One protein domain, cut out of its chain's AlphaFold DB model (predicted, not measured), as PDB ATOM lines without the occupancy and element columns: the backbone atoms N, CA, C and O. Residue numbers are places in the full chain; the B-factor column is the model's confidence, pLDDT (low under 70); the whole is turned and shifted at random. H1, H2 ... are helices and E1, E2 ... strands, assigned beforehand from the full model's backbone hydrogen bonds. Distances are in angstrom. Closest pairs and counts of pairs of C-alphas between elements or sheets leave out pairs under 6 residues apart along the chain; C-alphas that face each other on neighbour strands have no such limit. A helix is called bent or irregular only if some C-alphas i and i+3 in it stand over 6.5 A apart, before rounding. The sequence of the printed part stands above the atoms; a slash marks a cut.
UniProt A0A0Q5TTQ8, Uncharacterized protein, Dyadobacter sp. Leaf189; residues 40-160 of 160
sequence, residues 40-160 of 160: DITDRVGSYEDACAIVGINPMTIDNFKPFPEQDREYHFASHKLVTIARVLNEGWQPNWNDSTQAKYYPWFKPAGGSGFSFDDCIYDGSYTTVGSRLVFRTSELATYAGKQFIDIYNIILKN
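What this domain is: This is residues 40 to 160 of the 160 residues of an uncharacterized protein of Dyadobacter sp. Leaf189 (UniProt A0A0Q5TTQ8). One long helix, H4, has H2 and H3 packed on one side; on its other side H6 packs between it and a two-stranded hairpin, E1 and E2, which H5 also covers. Printed are 121 residues, with six named helices and two named strands in the order H1, H2, H3, H4, E1, E2, H5, H6; the sheet E1 - E2 is antiparallel and the class mixed. The whole is compact, radius of gyration of the C-alphas 14.5 A, spanning 41 by 37 by 28 A.

How they stand to each other: H1, residues 41 to 44, only just touches residues 88 to 89 of the hub H4, residues 70 to 89, with 3 pairs of C-alphas within 8 A, the closest Ile 41 and Leu 89, 6.0 A. H2, residues 48 to 55, touches residues 81 to 88 of H4 at a steep tilt of 48 degrees, the same way; the closest C-alphas are Ala 51 and Ile 85, 5.4 A. H3, residues 62 to 65, touches residues 73 to 77 of H4, the closest C-alphas being Phe 65 and Arg 73, 5.5 A. E1, residues 105 to 112, and E2, residues 116 to 124, form a hairpin; N 108 and O 121 are within hydrogen-bond range at 2.7 A. E2 bends by 59 degrees at residue 121. H5, residues 140 to 149, comes closest to E1 at the C-alphas of Gly 147 and Pro 107, 5.0 A. H6, residues 151 to 158, touches residues 74 to 82 of H4 at a steep tilt of 54 degrees, opposite ways; the closest C-alphas are Tyr 75 and Ile 157, 5.6 A. Every O i to N i+4 pair is within range in H2 and H5, 14 of 16 in H4 and 3 of 4 in H6; H1 and H3 are too short for one.

Where its parts are: C-alpha 41 is at (92.284, 79.399, 67.235), C-alpha 158 at (78.305, 68.806, 85.015). H4 measures 29.8 A and is irregular, C-alphas 71 and 74 being 7.2 A apart; E2 measures 23.2 A and E1 21.4 A.

The domain as a whole: The C-alphas farthest apart are Asp 63 and Thr 101, 41.4 A. The printed part has no cut; residues 90 to 104 and 125 to 139 are long links. pLDDT is under 70 at residues 113, 115, 124 to 133 and 160.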
ATOM      1  N   ASP A  40      92.835  80.018  62.470       91.88
ATOM      2  CA  ASP A  40      91.843  80.239  63.519       91.88
ATOM      3  C   ASP A  40      92.205  79.454  64.784       91.88
ATOM      4  O   ASP A  40      92.727  78.337  64.738       91.88
ATOM      5  N   ILE A  41      91.922  80.029  65.957       94.81
ATOM      6  CA  ILE A  41      92.284  79.399  67.235       94.81
ATOM      7  C   ILE A  41      91.626  78.022  67.422       94.81
ATOM      8  O   ILE A  41      92.209  77.136  68.043       94.81
ATOM      9  N   THR A  42      90.454  77.813  66.824       96.31
ATOM     10  CA  THR A  42      89.718  76.541  66.824       96.31
ATOM     11  C   THR A  42      90.375  75.457  65.970       96.31
ATOM     12  O   THR A  42      90.156  74.277  66.222       96.31
ATOM     13  N   ASP A  43      91.218  75.819  65.002       94.50
ATOM     14  CA  ASP A  43      92.005  74.844  64.233       94.50
ATOM     15  C   ASP A  43      93.265  74.410  64.992       94.50
ATOM     16  O   ASP A  43      93.847  73.358  64.724       94.50
ATOM     17  N   ARG A  44      93.703  75.235  65.948       94.94
ATOM     18  CA  ARG A  44      94.950  75.055  66.700       94.94
ATOM     19  C   ARG A  44      94.751  74.385  68.056       94.94
ATOM     20  O   ARG A  44      95.724  73.892  68.613       94.94
ATOM     21  N   VAL A  45      93.537  74.416  68.608       97.38
ATOM     22  CA  VAL A  45      93.225  73.930  69.961       97.38
ATOM     23  C   VAL A  45      92.223  72.785  69.882       97.38
ATOM     24  O   VAL A  45      91.038  72.988  70.118       97.38
ATOM     25  N   GLY A  46      92.695  71.577  69.570       97.31
ATOM     26  CA  GLY A  46      91.860  70.369  69.556       97.31
ATOM     27  C   GLY A  46      91.854  69.610  70.886       97.31
ATOM     28  O   GLY A  46      90.966  68.792  71.133       97.31
ATOM     29  N   SER A  47      92.834  69.882  71.751       98.31
ATOM     30  CA  SER A  47      93.081  69.171  73.007       98.31
ATOM     31  C   SER A  47      93.522  70.107  74.143       98.31
ATOM     32  O   SER A  47      93.821  71.288  73.942       98.31
ATOM     33  N   TYR A  48      93.575  69.572  75.367       98.25
ATOM     34  CA  TYR A  48      94.158  70.276  76.513       98.25
ATOM     35  C   TYR A  48      95.663  70.504  76.319       98.25
ATOM     36  O   TYR A  48      96.182  71.561  76.665       98.25
ATOM     37  N   GLU A  49      96.351  69.537  75.722       98.38
ATOM     38  CA  GLU A  49      97.779  69.569  75.439       98.38
ATOM     39  C   GLU A  49      98.124  70.671  74.428       98.38
ATOM     40  O   GLU A  49      99.093  71.401  74.640       98.38
ATOM     41  N   ASP A  50      97.294  70.864  73.397       97.94
ATOM     42  CA  ASP A  50      97.435  71.983  72.456       97.94
ATOM     43  C   ASP A  50      97.307  73.331  73.175       97.94
ATOM     44  O   ASP A  50      98.128  74.234  72.988       97.94
ATOM     45  N   ALA A  51      96.303  73.461  74.053       97.44
ATOM     46  CA  ALA A  51      96.119  74.665  74.855       97.44
ATOM     47  C   ALA A  51      97.335  74.922  75.764       97.44
ATOM     48  O   ALA A  51      97.842  76.043  75.820       97.44
ATOM     49  N   CYS A  52      97.858  73.890  76.432       97.56
ATOM     50  CA  CYS A  52      99.078  73.979  77.234       97.56
ATOM     51  C   CYS A  52     100.290  74.428  76.410       97.56
ATOM     52  O   CYS A  52     101.022  75.317  76.850       97.56
ATOM     53  N   ALA A  53     100.474  73.873  75.209       96.31
ATOM     54  CA  ALA A  53     101.567  74.237  74.315       96.31
ATOM     55  C   ALA A  53     101.493  75.710  73.886       96.31
ATOM     56  O   ALA A  53     102.515  76.394  73.869       96.31
ATOM     57  N   ILE A  54     100.292  76.220  73.599       94.19
ATOM     58  CA  ILE A  54     100.083  77.628  73.230       94.19
ATOM     59  C   ILE A  54     100.339  78.568  74.414       94.19
ATOM     60  O   ILE A  54     100.936  79.627  74.233       94.19
ATOM     61  N   VAL A  55      99.928  78.188  75.629       91.88
ATOM     62  CA  VAL A  55     100.200  78.974  76.851       91.88
ATOM     63  C   VAL A  55     101.670  78.871  77.283       91.88
ATOM     64  O   VAL A  55     102.150  79.733  78.015       91.88
ATOM     65  N   GLY A  56     102.395  77.843  76.836       93.88
ATOM     66  CA  GLY A  56     103.782  77.588  77.224       93.88
ATOM     67  C   GLY A  56     103.916  76.922  78.597       93.88
ATOM     68  O   GLY A  56     104.867  77.201  79.325       93.88
ATOM     69  N   ILE A  57     102.964  76.061  78.969       94.69
ATOM     70  CA  ILE A  57     102.994  75.281  80.216       94.69
ATOM     71  C   ILE A  57     103.060  73.782  79.925       94.69
ATOM     72  O   ILE A  57     102.578  73.313  78.898       94.69
ATOM     73  N   ASN A  58     103.612  73.015  80.865       97.56
ATOM     74  CA  ASN A  58     103.540  71.558  80.805       97.56
ATOM     75  C   ASN A  58     102.126  71.090  81.200       97.56
ATOM     76  O   ASN A  58     101.617  71.563  82.222       97.56
ATOM     77  N   PRO A  59     101.507  70.161  80.448       97.75
ATOM     78  CA  PRO A  59     100.235  69.560  80.834       97.75
ATOM     79  C   PRO A  59     100.315  68.905  82.217       97.75
ATOM     80  O   PRO A  59     101.255  68.164  82.513       97.75
ATOM     81  N   MET A  60      99.321  69.173  83.064       97.50
ATOM     82  CA  MET A  60      99.162  68.483  84.344       97.50
ATOM     83  C   MET A  60      98.541  67.100  84.145       97.50
ATOM     84  O   MET A  60      97.834  66.845  83.169       97.50
ATOM     85  N   THR A  61      98.754  66.220  85.116       97.50
ATOM     86  CA  THR A  61      98.096  64.915  85.215       97.50
ATOM     87  C   THR A  61      97.241  64.850  86.478       97.50
ATOM     88  O   THR A  61      97.329  65.713  87.355       97.50
ATOM     89  N   ILE A  62      96.425  63.801  86.606       96.56
ATOM     90  CA  ILE A  62      95.598  63.575  87.801       96.56
ATOM     91  C   ILE A  62      96.432  63.507  89.094       96.56
ATOM     92  O   ILE A  62      95.955  63.868  90.168       96.56
ATOM     93  N   ASP A  63      97.711  63.132  88.994       97.38
ATOM     94  CA  ASP A  63      98.633  63.077  90.128       97.38
ATOM     95  C   ASP A  63      98.882  64.452  90.754       97.38
ATOM     96  O   ASP A  63      99.066  64.545  91.970       97.38
ATOM     97  N   ASN A  64      98.812  65.528  89.961       97.88
ATOM     98  CA  ASN A  64      98.899  66.896  90.472       97.88
ATOM     99  C   ASN A  64      97.722  67.257  91.398       97.88
ATOM    100  O   ASN A  64      97.821  68.219  92.155       97.88
ATOM    101  N   PHE A  65      96.638  66.476  91.377       96.50
ATOM    102  CA  PHE A  65      95.418  66.688  92.157       96.50
ATOM    103  C   PHE A  65      95.281  65.709  93.337       96.50
ATOM    104  O   PHE A  65      94.267  65.725  94.030       96.50
ATOM    105  N   LYS A  66      96.314  64.905  93.642       96.75
ATOM    106  CA  LYS A  66      96.364  64.021  94.829       96.75
ATOM    107  C   LYS A  66      96.066  64.696  96.181       96.75
ATOM    108  O   LYS A  66      95.542  63.988  97.042       96.75
ATOM    109  N   PRO A  67      96.354  65.999  96.399       96.75
ATOM    110  CA  PRO A  67      95.954  66.690  97.626       96.75
ATOM    111  C   PRO A  67      94.434  66.791  97.852       96.75
ATOM    112  O   PRO A  67      94.023  67.015  98.987       96.75
ATOM    113  N   PHE A  68      93.604  66.629  96.815       95.31
ATOM    114  CA  PHE A  68      92.143  66.586  96.947       95.31
ATOM    115  C   PHE A  68      91.644  65.167  97.296       95.31
ATOM    116  O   PHE A  68      92.318  64.180  96.948       95.31
ATOM    117  N   PRO A  69      90.466  65.033  97.948       96.81
ATOM    118  CA  PRO A  69      89.803  63.742  98.137       96.81
ATOM    119  C   PRO A  69      89.656  63.001  96.811       96.81
ATOM    120  O   PRO A  69      89.428  63.628  95.782       96.81
ATOM    121  N   GLU A  70      89.787  61.672  96.827       95.94
ATOM    122  CA  GLU A  70      89.803  60.847  95.607       95.94
ATOM    123  C   GLU A  70      88.599  61.110  94.692       95.94
ATOM    124  O   GLU A  70      88.786  61.309  93.495       95.94
ATOM    125  N   GLN A  71      87.407  61.230  95.281       93.81
ATOM    126  CA  GLN A  71      86.153  61.530  94.585       93.81
ATOM    127  C   GLN A  71      86.111  62.906  93.889       93.81
ATOM    128  O   GLN A  71      85.351  63.076  92.943       93.81
ATOM    129  N   ASP A  72      86.951  63.865  94.297       94.31
ATOM    130  CA  ASP A  72      86.939  65.240  93.775       94.31
ATOM    131  C   ASP A  72      88.067  65.499  92.758       94.31
ATOM    132  O   ASP A  72      88.094  66.533  92.080       94.31
ATOM    133  N   ARG A  73      89.039  64.582  92.634       96.12
ATOM    134  CA  ARG A  73      90.247  64.811  91.817       96.12
ATOM    135  C   ARG A  73      89.920  64.993  90.344       96.12
ATOM    136  O   ARG A  73      90.486  65.878  89.703       96.12
ATOM    137  N   GLU A  74      89.013  64.174  89.813       95.94
ATOM    138  CA  GLU A  74      88.603  64.257  88.409       95.94
ATOM    139  C   GLU A  74      87.915  65.587  88.108       95.94
ATOM    140  O   GLU A  74      88.250  66.231  87.114       95.94
ATOM    141  N   TYR A  75      87.042  66.054  89.008       94.75
ATOM    142  CA  TYR A  75      86.395  67.359  88.890       94.75
ATOM    143  C   TYR A  75      87.416  68.501  88.833       94.75
ATOM    144  O   TYR A  75      87.357  69.356  87.941       94.75
ATOM    145  N   HIS A  76      88.386  68.519  89.751       95.00
ATOM    146  CA  HIS A  76      89.405  69.568  89.776       95.00
ATOM    147  C   HIS A  76      90.335  69.510  88.560       95.00
ATOM    148  O   HIS A  76      90.676  70.558  88.000       95.00
ATOM    149  N   PHE A  77      90.700  68.308  88.106       97.19
ATOM    150  CA  PHE A  77      91.512  68.143  86.907       97.19
ATOM    151  C   PHE A  77      90.762  68.600  85.649       97.19
ATOM    152  O   PHE A  77      91.296  69.396  84.875       97.19
ATOM    153  N   ALA A  78      89.507  68.180  85.471       96.56
ATOM    154  CA  ALA A  78      88.657  68.603  84.358       96.56
ATOM    155  C   ALA A  78      88.432  70.123  84.355       96.56
ATOM    156  O   ALA A  78      88.565  70.773  83.316       96.56
ATOM    157  N   SER A  79      88.200  70.713  85.531       94.88
ATOM    158  CA  SER A  79      88.077  72.164  85.698       94.88
ATOM    159  C   SER A  79      89.347  72.900  85.264       94.88
ATOM    160  O   SER A  79      89.273  73.893  84.539       94.88
ATOM    161  N   HIS A  80      90.527  72.408  85.655       95.50
ATOM    162  CA  HIS A  80      91.801  72.983  85.221       95.50
ATOM    163  C   HIS A  80      91.967  72.927  83.694       95.50
ATOM    164  O   HIS A  80      92.373  73.923  83.083       95.50
ATOM    165  N   LYS A  81      91.617  71.791  83.071       97.44
ATOM    166  CA  LYS A  81      91.664  71.639  81.611       97.44
ATOM    167  C   LYS A  81      90.774  72.667  80.921       97.44
ATOM    168  O   LYS A  81      91.266  73.424  80.086       97.44
ATOM    169  N   LEU A  82      89.499  72.745  81.306       96.19
ATOM    170  CA  LEU A  82      88.536  73.655  80.679       96.19
ATOM    171  C   LEU A  82      88.916  75.124  80.846       96.19
ATOM    172  O   LEU A  82      88.830  75.878  79.884       96.19
ATOM    173  N   VAL A  83      89.400  75.535  82.021       94.62
ATOM    174  CA  VAL A  83      89.861  76.918  82.234       94.62
ATOM    175  C   VAL A  83      91.069  77.249  81.353       94.62
ATOM    176  O   VAL A  83      91.169  78.364  80.835       94.62
ATOM    177  N   THR A  84      91.985  76.298  81.164       96.00
ATOM    178  CA  THR A  84      93.153  76.484  80.290       96.00
ATOM    179  C   THR A  84      92.725  76.603  78.829       96.00
ATOM    180  O   THR A  84      93.125  77.547  78.151       96.00
ATOM    181  N   ILE A  85      91.847  75.710  78.369       97.56
ATOM    182  CA  ILE A  85      91.276  75.732  77.017       97.56
ATOM    183  C   ILE A  85      90.522  77.046  76.770       97.56
ATOM    184  O   ILE A  85      90.794  77.737  75.790       97.56
ATOM    185  N   ALA A  86      89.627  77.441  77.678       95.81
ATOM    186  CA  ALA A  86      88.823  78.653  77.541       95.81
ATOM    187  C   ALA A  86      89.683  79.923  77.482       95.81
ATOM    188  O   ALA A  86      89.380  80.843  76.723       95.81
ATOM    189  N   ARG A  87      90.786  79.972  78.239       93.25
ATOM    190  CA  ARG A  87      91.747  81.082  78.171       93.25
ATOM    191  C   ARG A  87      92.363  81.214  76.780       93.25
ATOM    192  O   ARG A  87      92.475  82.331  76.284       93.25
ATOM    193  N   VAL A  88      92.771  80.095  76.183       95.81
ATOM    194  CA  VAL A  88      93.416  80.088  74.866       95.81
ATOM    195  C   VAL A  88      92.415  80.425  73.770       95.81
ATOM    196  O   VAL A  88      92.691  81.311  72.969       95.81
ATOM    197  N   LEU A  89      91.239  79.794  73.779       96.81
ATOM    198  CA  LEU A  89      90.180  80.056  72.797       96.81
ATOM    199  C   LEU A  89      89.715  81.521  72.796       96.81
ATOM    200  O   LEU A  89      89.306  82.032  71.760       96.81
ATOM    201  N   ASN A  90      89.791  82.209  73.936       95.12
ATOM    202  CA  ASN A  90      89.453  83.629  74.031       95.12
ATOM    203  C   ASN A  90      90.568  84.579  73.564       95.12
ATOM    204  O   ASN A  90      90.326  85.780  73.481       95.12
ATOM    205  N   GLU A  91      91.772  84.078  73.274       91.50
ATOM    206  CA  GLU A  91      92.903  84.865  72.757       91.50
ATOM    207  C   GLU A  91      93.181  86.145  73.569       91.50
ATOM    208  O   GLU A  91      93.400  87.227  73.032       91.50
ATOM    209  N   GLY A  92      93.131  86.032  74.900       84.88
ATOM    210  CA  GLY A  92      93.366  87.156  75.811       84.88
ATOM    211  C   GLY A  92      92.136  88.017  76.109       84.88
ATOM    212  O   GLY A  92      92.203  88.854  77.011       84.88
ATOM    213  N   TRP A  93      90.996  87.786  75.453       92.00
ATOM    214  CA  TRP A  93      89.734  88.394  75.868       92.00
ATOM    215  C   TRP A  93      89.368  87.953  77.291       92.00
ATOM    216  O   TRP A  93      89.538  86.791  77.669       92.00
ATOM    217  N   GLN A  94      88.866  88.897  78.085       88.94
ATOM    218  CA  GLN A  94      88.333  88.664  79.423       88.94
ATOM    219  C   GLN A  94      86.965  89.351  79.537       88.94
ATOM    220  O   GLN A  94      86.819  90.483  79.062       88.94
ATOM    221  N   PRO A  95      85.972  88.711  80.175       87.56
ATOM    222  CA  PRO A  95      84.662  89.317  80.362       87.56
ATOM    223  C   PRO A  95      84.758  90.549  81.273       87.56
ATOM    224  O   PRO A  95      85.274  90.485  82.390       87.56
ATOM    225  N   ASN A  96      84.210  91.671  80.812       87.88
ATOM    226  CA  ASN A  96      83.944  92.851  81.618       87.88
ATOM    227  C   ASN A  96      82.565  92.705  82.270       87.88
ATOM    228  O   ASN A  96      81.527  92.900  81.637       87.88
ATOM    229  N   TRP A  97      82.552  92.356  83.553       84.94
ATOM    230  CA  TRP A  97      81.313  92.148  84.310       84.94
ATOM    231  C   TRP A  97      80.559  93.443  84.629       84.94
ATOM    232  O   TRP A  97      79.352  93.395  84.856       84.94
ATOM    233  N   ASN A  98      81.244  94.591  84.583       86.44
ATOM    234  CA  ASN A  98      80.621  95.905  84.760       86.44
ATOM    235  C   ASN A  98      79.926  96.401  83.484       86.44
ATOM    236  O   ASN A  98      79.215  97.400  83.526       86.44
ATOM    237  N   ASP A  99      80.137  95.722  82.354       85.88
ATOM    238  CA  ASP A  99      79.474  96.009  81.089       85.88
ATOM    239  C   ASP A  99      78.377  94.971  80.830       85.88
ATOM    240  O   ASP A  99      78.639  93.830  80.428       85.88
ATOM    241  N   SER A 100      77.134  95.387  81.077       83.00
ATOM    242  CA  SER A 100      75.933  94.584  80.839       83.00
ATOM    243  C   SER A 100      75.563  94.461  79.363       83.00
ATOM    244  O   SER A 100      74.738  93.620  79.018       83.00
ATOM    245  N   THR A 101      76.177  95.260  78.489       85.38
ATOM    246  CA  THR A 101      75.968  95.194  77.038       85.38
ATOM    247  C   THR A 101      76.950  94.240  76.363       85.38
ATOM    248  O   THR A 101      76.637  93.677  75.314       85.38
ATOM    249  N   GLN A 102      78.111  93.996  76.982       86.56
ATOM    250  CA  GLN A 102      79.095  93.053  76.464       86.56
ATOM    251  C   GLN A 102      78.529  91.633  76.463       86.56
ATOM    252  O   GLN A 102      78.271  91.053  77.522       86.56
ATOM    253  N   ALA A 103      78.433  91.051  75.268       86.38
ATOM    254  CA  ALA A 103      78.038  89.666  75.088       86.38
ATOM    255  C   ALA A 103      79.055  88.696  75.704       86.38
ATOM    256  O   ALA A 103      80.269  88.855  75.557       86.38
ATOM    257  N   LYS A 104      78.533  87.694  76.415       90.06
ATOM    258  CA  LYS A 104      79.292  86.625  77.066       90.06
ATOM    259  C   LYS A 104      78.547  85.332  76.772       90.06
ATOM    260  O   LYS A 104      77.375  85.210  77.121       90.06
ATOM    261  N   TYR A 105      79.209  84.406  76.093       92.69
ATOM    262  CA  TYR A 105      78.579  83.182  75.613       92.69
ATOM    263  C   TYR A 105      79.048  81.990  76.431       92.69
ATOM    264  O   TYR A 105      80.249  81.797  76.611       92.69
ATOM    265  N   TYR A 106      78.114  81.175  76.903       91.31
ATOM    266  CA  TYR A 106      78.418  79.925  77.597       91.31
ATOM    267  C   TYR A 106      77.847  78.739  76.806       91.31
ATOM    268  O   TYR A 106      76.717  78.847  76.317       91.31
ATOM    269  N   PRO A 107      78.581  77.620  76.652       92.31
ATOM    270  CA  PRO A 107      78.030  76.431  76.017       92.31
ATOM    271  C   PRO A 107      76.951  75.818  76.913       92.31
ATOM    272  O   PRO A 107      77.210  75.479  78.062       92.31
ATOM    273  N   TRP A 108      75.739  75.683  76.396       89.06
ATOM    274  CA  TRP A 108      74.610  75.101  77.105       89.06
ATOM    275  C   TRP A 108      74.472  73.617  76.785       89.06
ATOM    276  O   TRP A 108      74.629  73.178  75.641       89.06
ATOM    277  N   PHE A 109      74.154  72.839  77.815       89.12
ATOM    278  CA  PHE A 109      74.067  71.392  77.730       89.12
ATOM    279  C   PHE A 109      72.717  70.912  78.242       89.12
ATOM    280  O   PHE A 109      72.190  71.434  79.224       89.12
ATOM    281  N   LYS A 110      72.183  69.871  77.607       86.94
ATOM    282  CA  LYS A 110      70.971  69.181  78.052       86.94
ATOM    283  C   LYS A 110      71.290  67.749  78.464       86.94
ATOM    284  O   LYS A 110      72.251  67.174  77.946       86.94
ATOM    285  N   PRO A 111      70.486  67.134  79.347       83.31
ATOM    286  CA  PRO A 111      70.575  65.703  79.584       83.31
ATOM    287  C   PRO A 111      70.437  64.939  78.262       83.31
ATOM    288  O   PRO A 111      69.482  65.137  77.507       83.31
ATOM    289  N   ALA A 112      71.397  64.071  77.977       79.44
ATOM    290  CA  ALA A 112      71.295  63.080  76.919       79.44
ATOM    291  C   ALA A 112      70.794  61.770  77.545       79.44
ATOM    292  O   ALA A 112      71.115  61.477  78.695       79.44
ATOM    293  N   GLY A 113      70.004  60.972  76.818       61.66
ATOM    294  CA  GLY A 113      69.567  59.663  77.323       61.66
ATOM    295  C   GLY A 113      70.762  58.838  77.828       61.66
ATOM    296  O   GLY A 113      71.723  58.641  77.088       61.66
ATOM    297  N   GLY A 114      70.720  58.400  79.093       70.38
ATOM    298  CA  GLY A 114      71.853  57.796  79.812       70.38
ATOM    299  C   GLY A 114      72.302  58.632  81.022       70.38
ATOM    300  O   GLY A 114      71.503  59.362  81.598       70.38
ATOM    301  N   SER A 115      73.577  58.514  81.422       68.19
ATOM    302  CA  SER A 115      74.197  59.253  82.544       68.19
ATOM    303  C   SER A 115      75.012  60.478  82.092       68.19
ATOM    304  O   SER A 115      76.007  60.827  82.728       68.19
ATOM    305  N   GLY A 116      74.672  61.090  80.951       78.56
ATOM    306  CA  GLY A 116      75.484  62.116  80.282       78.56
ATOM    307  C   GLY A 116      74.715  63.351  79.826       78.56
ATOM    308  O   GLY A 116      73.488  63.362  79.796       78.56
ATOM    309  N   PHE A 117      75.458  64.378  79.427       84.25
ATOM    310  CA  PHE A 117      74.962  65.595  78.800       84.25
ATOM    311  C   PHE A 117      75.408  65.665  77.336       84.25
ATOM    312  O   PHE A 117      76.476  65.164  76.971       84.25
ATOM    313  N   SER A 118      74.595  66.309  76.502       81.06
ATOM    314  CA  SER A 118      74.937  66.685  75.131       81.06
ATOM    315  C   SER A 118      74.890  68.201  74.973       81.06
ATOM    316  O   SER A 118      74.096  68.879  75.626       81.06
ATOM    317  N   PHE A 119      75.756  68.733  74.106       85.12
ATOM    318  CA  PHE A 119      75.680  70.134  73.701       85.12
ATOM    319  C   PHE A 119      74.317  70.402  73.055       85.12
ATOM    320  O   PHE A 119      73.891  69.651  72.173       85.12
ATOM    321  N   ASP A 120      73.652  71.464  73.499       81.81
ATOM    322  CA  ASP A 120      72.342  71.871  72.998       81.81
ATOM    323  C   ASP A 120      72.450  73.158  72.176       81.81
ATOM    324  O   ASP A 120      72.136  73.151  70.987       81.81
ATOM    325  N   ASP A 121      72.968  74.227  72.786       83.62
ATOM    326  CA  ASP A 121      73.146  75.540  72.156       83.62
ATOM    327  C   ASP A 121      74.205  76.368  72.914       83.62
ATOM    328  O   ASP A 121      74.875  75.864  73.812       83.62
ATOM    329  N   CYS A 122      74.375  77.646  72.588       76.06
ATOM    330  CA  CYS A 122      75.076  78.618  73.419       76.06
ATOM    331  C   CYS A 122      74.094  79.664  73.963       76.06
ATOM    332  O   CYS A 122      73.228  80.159  73.246       76.06
ATOM    333  N   ILE A 123      74.227  80.013  75.243       73.50
ATOM    334  CA  ILE A 123      73.385  81.036  75.877       73.50
ATOM    335  C   ILE A 123      74.126  82.371  75.963       73.50
ATOM    336  O   ILE A 123      75.330  82.409  76.227       73.50
ATOM    337  N   TYR A 124      73.387  83.461  75.749       68.38
ATOM    338  CA  TYR A 124      73.821  84.827  76.040       68.38
ATOM    339  C   TYR A 124      73.564  85.120  77.519       68.38
ATOM    340  O   TYR A 124      72.415  85.098  77.960       68.38
ATOM    341  N   ASP A 125      74.623  85.397  78.277       59.84
ATOM    342  CA  ASP A 125      74.518  85.735  79.696       59.84
ATOM    343  C   ASP A 125      74.811  87.230  79.911       59.84
ATOM    344  O   ASP A 125      75.950  87.699  79.801       59.84
ATOM    345  N   GLY A 126      73.756  88.001  80.180       56.47
ATOM    346  CA  GLY A 126      73.854  89.404  80.569       56.47
ATOM    347  C   GLY A 126      73.999  89.529  82.083       56.47
ATOM    348  O   GLY A 126      73.022  89.309  82.780       56.47
ATOM    349  N   SER A 127      75.193  89.905  82.565       50.81
ATOM    350  CA  SER A 127      75.604  90.304  83.939       50.81
ATOM    351  C   SER A 127      75.053  89.553  85.178       50.81
ATOM    352  O   SER A 127      75.495  89.858  86.284       50.81
ATOM    353  N   TYR A 128      74.176  88.559  85.044       44.19
ATOM    354  CA  TYR A 128      73.525  87.810  86.121       44.19
ATOM    355  C   TYR A 128      73.858  86.328  85.978       44.19
ATOM    356  O   TYR A 128      73.019  85.515  85.605       44.19
ATOM    357  N   THR A 129      75.110  85.975  86.249       44.62
ATOM    358  CA  THR A 129      75.607  84.661  85.855       44.62
ATOM    359  C   THR A 129      75.591  83.626  86.986       44.62
ATOM    360  O   THR A 129      76.139  83.844  88.067       44.62
ATOM    361  N   THR A 130      74.973  82.470  86.719       48.69
ATOM    362  CA  THR A 130      75.112  81.213  87.484       48.69
ATOM    363  C   THR A 130      76.251  80.337  86.949       48.69
ATOM    364  O   THR A 130      76.419  79.207  87.411       48.69
ATOM    365  N   VAL A 131      77.019  80.816  85.959       55.09
ATOM    366  CA  VAL A 131      78.100  80.061  85.315       55.09
ATOM    367  C   VAL A 131      79.475  80.593  85.720       55.09
ATOM    368  O   VAL A 131      79.658  81.747  86.106       55.09
ATOM    369  N   GLY A 132      80.485  79.724  85.669       61.38
ATOM    370  CA  GLY A 132      81.844  80.101  86.039       61.38
ATOM    371  C   GLY A 132      82.409  81.143  85.076       61.38
ATOM    372  O   GLY A 132      82.602  80.852  83.899       61.38
ATOM    373  N   SER A 133      82.783  82.320  85.588       68.00
ATOM    374  CA  SER A 133      83.347  83.443  84.810       68.00
ATOM    375  C   SER A 133      84.563  83.099  83.938       68.00
ATOM    376  O   SER A 133      84.929  83.854  83.044       68.00
ATOM    377  N   ARG A 134      85.199  81.958  84.204       80.75
ATOM    378  CA  ARG A 134      86.376  81.443  83.496       80.75
ATOM    379  C   ARG A 134      86.033  80.572  82.285       80.75
ATOM    380  O   ARG A 134      86.953  80.158  81.590       80.75
ATOM    381  N   LEU A 135      84.751  80.275  82.061       89.38
ATOM    382  CA  LEU A 135      84.254  79.387  81.005       89.38
ATOM    383  C   LEU A 135      83.286  80.091  80.039       89.38
ATOM    384  O   LEU A 135      82.570  79.426  79.297       89.38
ATOM    385  N   VAL A 136      83.253  81.427  80.052       91.81
ATOM    386  CA  VAL A 136      82.522  82.218  79.053       91.81
ATOM    387  C   VAL A 136      83.439  82.604  77.894       91.81
ATOM    388  O   VAL A 136      84.650  82.771  78.062       91.81
ATOM    389  N   PHE A 137      82.847  82.764  76.718       94.06
ATOM    390  CA  PHE A 137      83.532  83.035  75.464       94.06
ATOM    391  C   PHE A 137      83.061  84.348  74.848       94.06
ATOM    392  O   PHE A 137      81.903  84.744  75.005       94.06
ATOM    393  N   ARG A 138      83.965  85.009  74.120       93.75
ATOM    394  CA  ARG A 138      83.689  86.285  73.438       93.75
ATOM    395  C   ARG A 138      82.656  86.184  72.311       93.75
ATOM    396  O   ARG A 138      82.009  87.181  72.011       93.75
ATOM    397  N   THR A 139      82.505  85.015  71.682       94.56
ATOM    398  CA  THR A 139      81.522  84.790  70.611       94.56
ATOM    399  C   THR A 139      80.783  83.463  70.769       94.56
ATOM    400  O   THR A 139      81.272  82.530  71.418       94.56
ATOM    401  N   SER A 140      79.611  83.373  70.139       94.56
ATOM    402  CA  SER A 140      78.790  82.163  70.044       94.56
ATOM    403  C   SER A 140      79.520  81.007  69.366       94.56
ATOM    404  O   SER A 140      79.360  79.855  69.770       94.56
ATOM    405  N   GLU A 141      80.353  81.290  68.365       95.56
ATOM    406  CA  GLU A 141      81.096  80.276  67.609       95.56
ATOM    407  C   GLU A 141      82.138  79.604  68.503       95.56
ATOM    408  O   GLU A 141      82.249  78.381  68.500       95.56
ATOM    409  N   LEU A 142      82.844  80.384  69.331       96.56
ATOM    410  CA  LEU A 142      83.809  79.849  70.291       96.56
ATOM    411  C   LEU A 142      83.129  79.040  71.396       96.56
ATOM    412  O   LEU A 142      83.616  77.964  71.738       96.56
ATOM    413  N   ALA A 143      81.994  79.512  71.920       96.19
ATOM    414  CA  ALA A 143      81.214  78.747  72.891       96.19
ATOM    415  C   ALA A 143      80.710  77.425  72.288       96.19
ATOM    416  O   ALA A 143      80.844  76.366  72.897       96.19
ATOM    417  N   THR A 144      80.193  77.468  71.060       96.38
ATOM    418  CA  THR A 144      79.727  76.280  70.334       96.38
ATOM    419  C   THR A 144      80.863  75.299  70.079       96.38
ATOM    420  O   THR A 144      80.713  74.103  70.330       96.38
ATOM    421  N   TYR A 145      82.010  75.792  69.606       97.69
ATOM    422  CA  TYR A 145      83.201  74.977  69.403       97.69
ATOM    423  C   TYR A 145      83.637  74.324  70.713       97.69
ATOM    424  O   TYR A 145      83.774  73.106  70.768       97.69
ATOM    425  N   ALA A 146      83.770  75.102  71.790       97.12
ATOM    426  CA  ALA A 146      84.207  74.590  73.081       97.12
ATOM    427  C   ALA A 146      83.256  73.516  73.633       97.12
ATOM    428  O   ALA A 146      83.711  72.465  74.083       97.12
ATOM    429  N   GLY A 147      81.943  73.763  73.578       95.69
ATOM    430  CA  GLY A 147      80.931  72.828  74.066       95.69
ATOM    431  C   GLY A 147      80.872  71.523  73.276       95.69
ATOM    432  O   GLY A 147      80.646  70.470  73.864       95.69
ATOM    433  N   LYS A 148      81.112  71.572  71.961       96.12
ATOM    434  CA  LYS A 148      81.141  70.378  71.103       96.12
ATOM    435  C   LYS A 148      82.462  69.622  71.206       96.12
ATOM    436  O   LYS A 148      82.449  68.418  71.435       96.12
ATOM    437  N   GLN A 149      83.586  70.320  71.056       98.06
ATOM    438  CA  GLN A 149      84.921  69.722  71.000       98.06
ATOM    439  C   GLN A 149      85.328  69.087  72.334       98.06
ATOM    440  O   GLN A 149      85.960  68.036  72.350       98.06
ATOM    441  N   PHE A 150      84.953  69.704  73.458       97.19
ATOM    442  CA  PHE A 150      85.388  69.281  74.792       97.19
ATOM    443  C   PHE A 150      84.240  68.742  75.650       97.19
ATOM    444  O   PHE A 150      84.320  68.783  76.881       97.19
ATOM    445  N   ILE A 151      83.177  68.232  75.015       95.00
ATOM    446  CA  ILE A 151      81.971  67.724  75.689       95.00
ATOM    447  C   ILE A 151      82.293  66.688  76.772       95.00
ATOM    448  O   ILE A 151      81.671  66.695  77.831       95.00
ATOM    449  N   ASP A 152      83.300  65.841  76.557       94.81
ATOM    450  CA  ASP A 152      83.705  64.821  77.527       94.81
ATOM    451  C   ASP A 152      84.259  65.440  78.814       94.81
ATOM    452  O   ASP A 152      83.967  64.968  79.911       94.81
ATOM    453  N   ILE A 153      84.994  66.549  78.699       96.00
ATOM    454  CA  ILE A 153      85.521  67.272  79.858       96.00
ATOM    455  C   ILE A 153      84.387  68.026  80.567       96.00
ATOM    456  O   ILE A 153      84.315  68.010  81.796       96.00
ATOM    457  N   TYR A 154      83.463  68.631  79.808       93.94
ATOM    458  CA  TYR A 154      82.253  69.246  80.367       93.94
ATOM    459  C   TYR A 154      81.389  68.229  81.121       93.94
ATOM    460  O   TYR A 154      80.906  68.506  82.213       93.94
ATOM    461  N   ASN A 155      81.250  67.019  80.592       92.56
ATOM    462  CA  ASN A 155      80.498  65.946  81.228       92.56
ATOM    463  C   ASN A 155      81.033  65.571  82.616       92.56
ATOM    464  O   ASN A 155      80.237  65.203  83.473       92.56
ATOM    465  N   ILE A 156      82.341  65.672  82.861       92.94
ATOM    466  CA  ILE A 156      82.913  65.415  84.192       92.94
ATOM    467  C   ILE A 156      82.470  66.497  85.183       92.94
ATOM    468  O   ILE A 156      82.114  66.182  86.311       92.94
ATOM    469  N   ILE A 157      82.453  67.767  84.768       89.50
ATOM    470  CA  ILE A 157      82.116  68.877  85.674       89.50
ATOM    471  C   ILE A 157      80.608  69.068  85.894       89.50
ATOM    472  O   ILE A 157      80.221  69.641  86.907       89.50
ATOM    473  N   LEU A 158      79.762  68.617  84.961       86.69
ATOM    474  CA  LEU A 158      78.305  68.806  85.015       86.69
ATOM    475  C   LEU A 158      77.554  67.688  85.753       86.69
ATOM    476  O   LEU A 158      76.400  67.881  86.118       86.69
ATOM    477  N   LYS A 159      78.169  66.515  85.942       79.31
ATOM    478  CA  LYS A 159      77.530  65.338  86.567       79.31
ATOM    479  C   LYS A 159      77.554  65.332  88.098       79.31
ATOM    480  O   LYS A 159      77.094  64.351  88.677       79.31
ATOM    481  N   ASN A 160      78.106  66.372  88.717       54.56
ATOM    482  CA  ASN A 160      78.251  66.473  90.169       54.56
ATOM    483  C   ASN A 160      76.914  66.588  90.900       54.56
ATOM    484  O   ASN A 160      76.090  67.439  90.497       54.56
TER     485      ASN A 160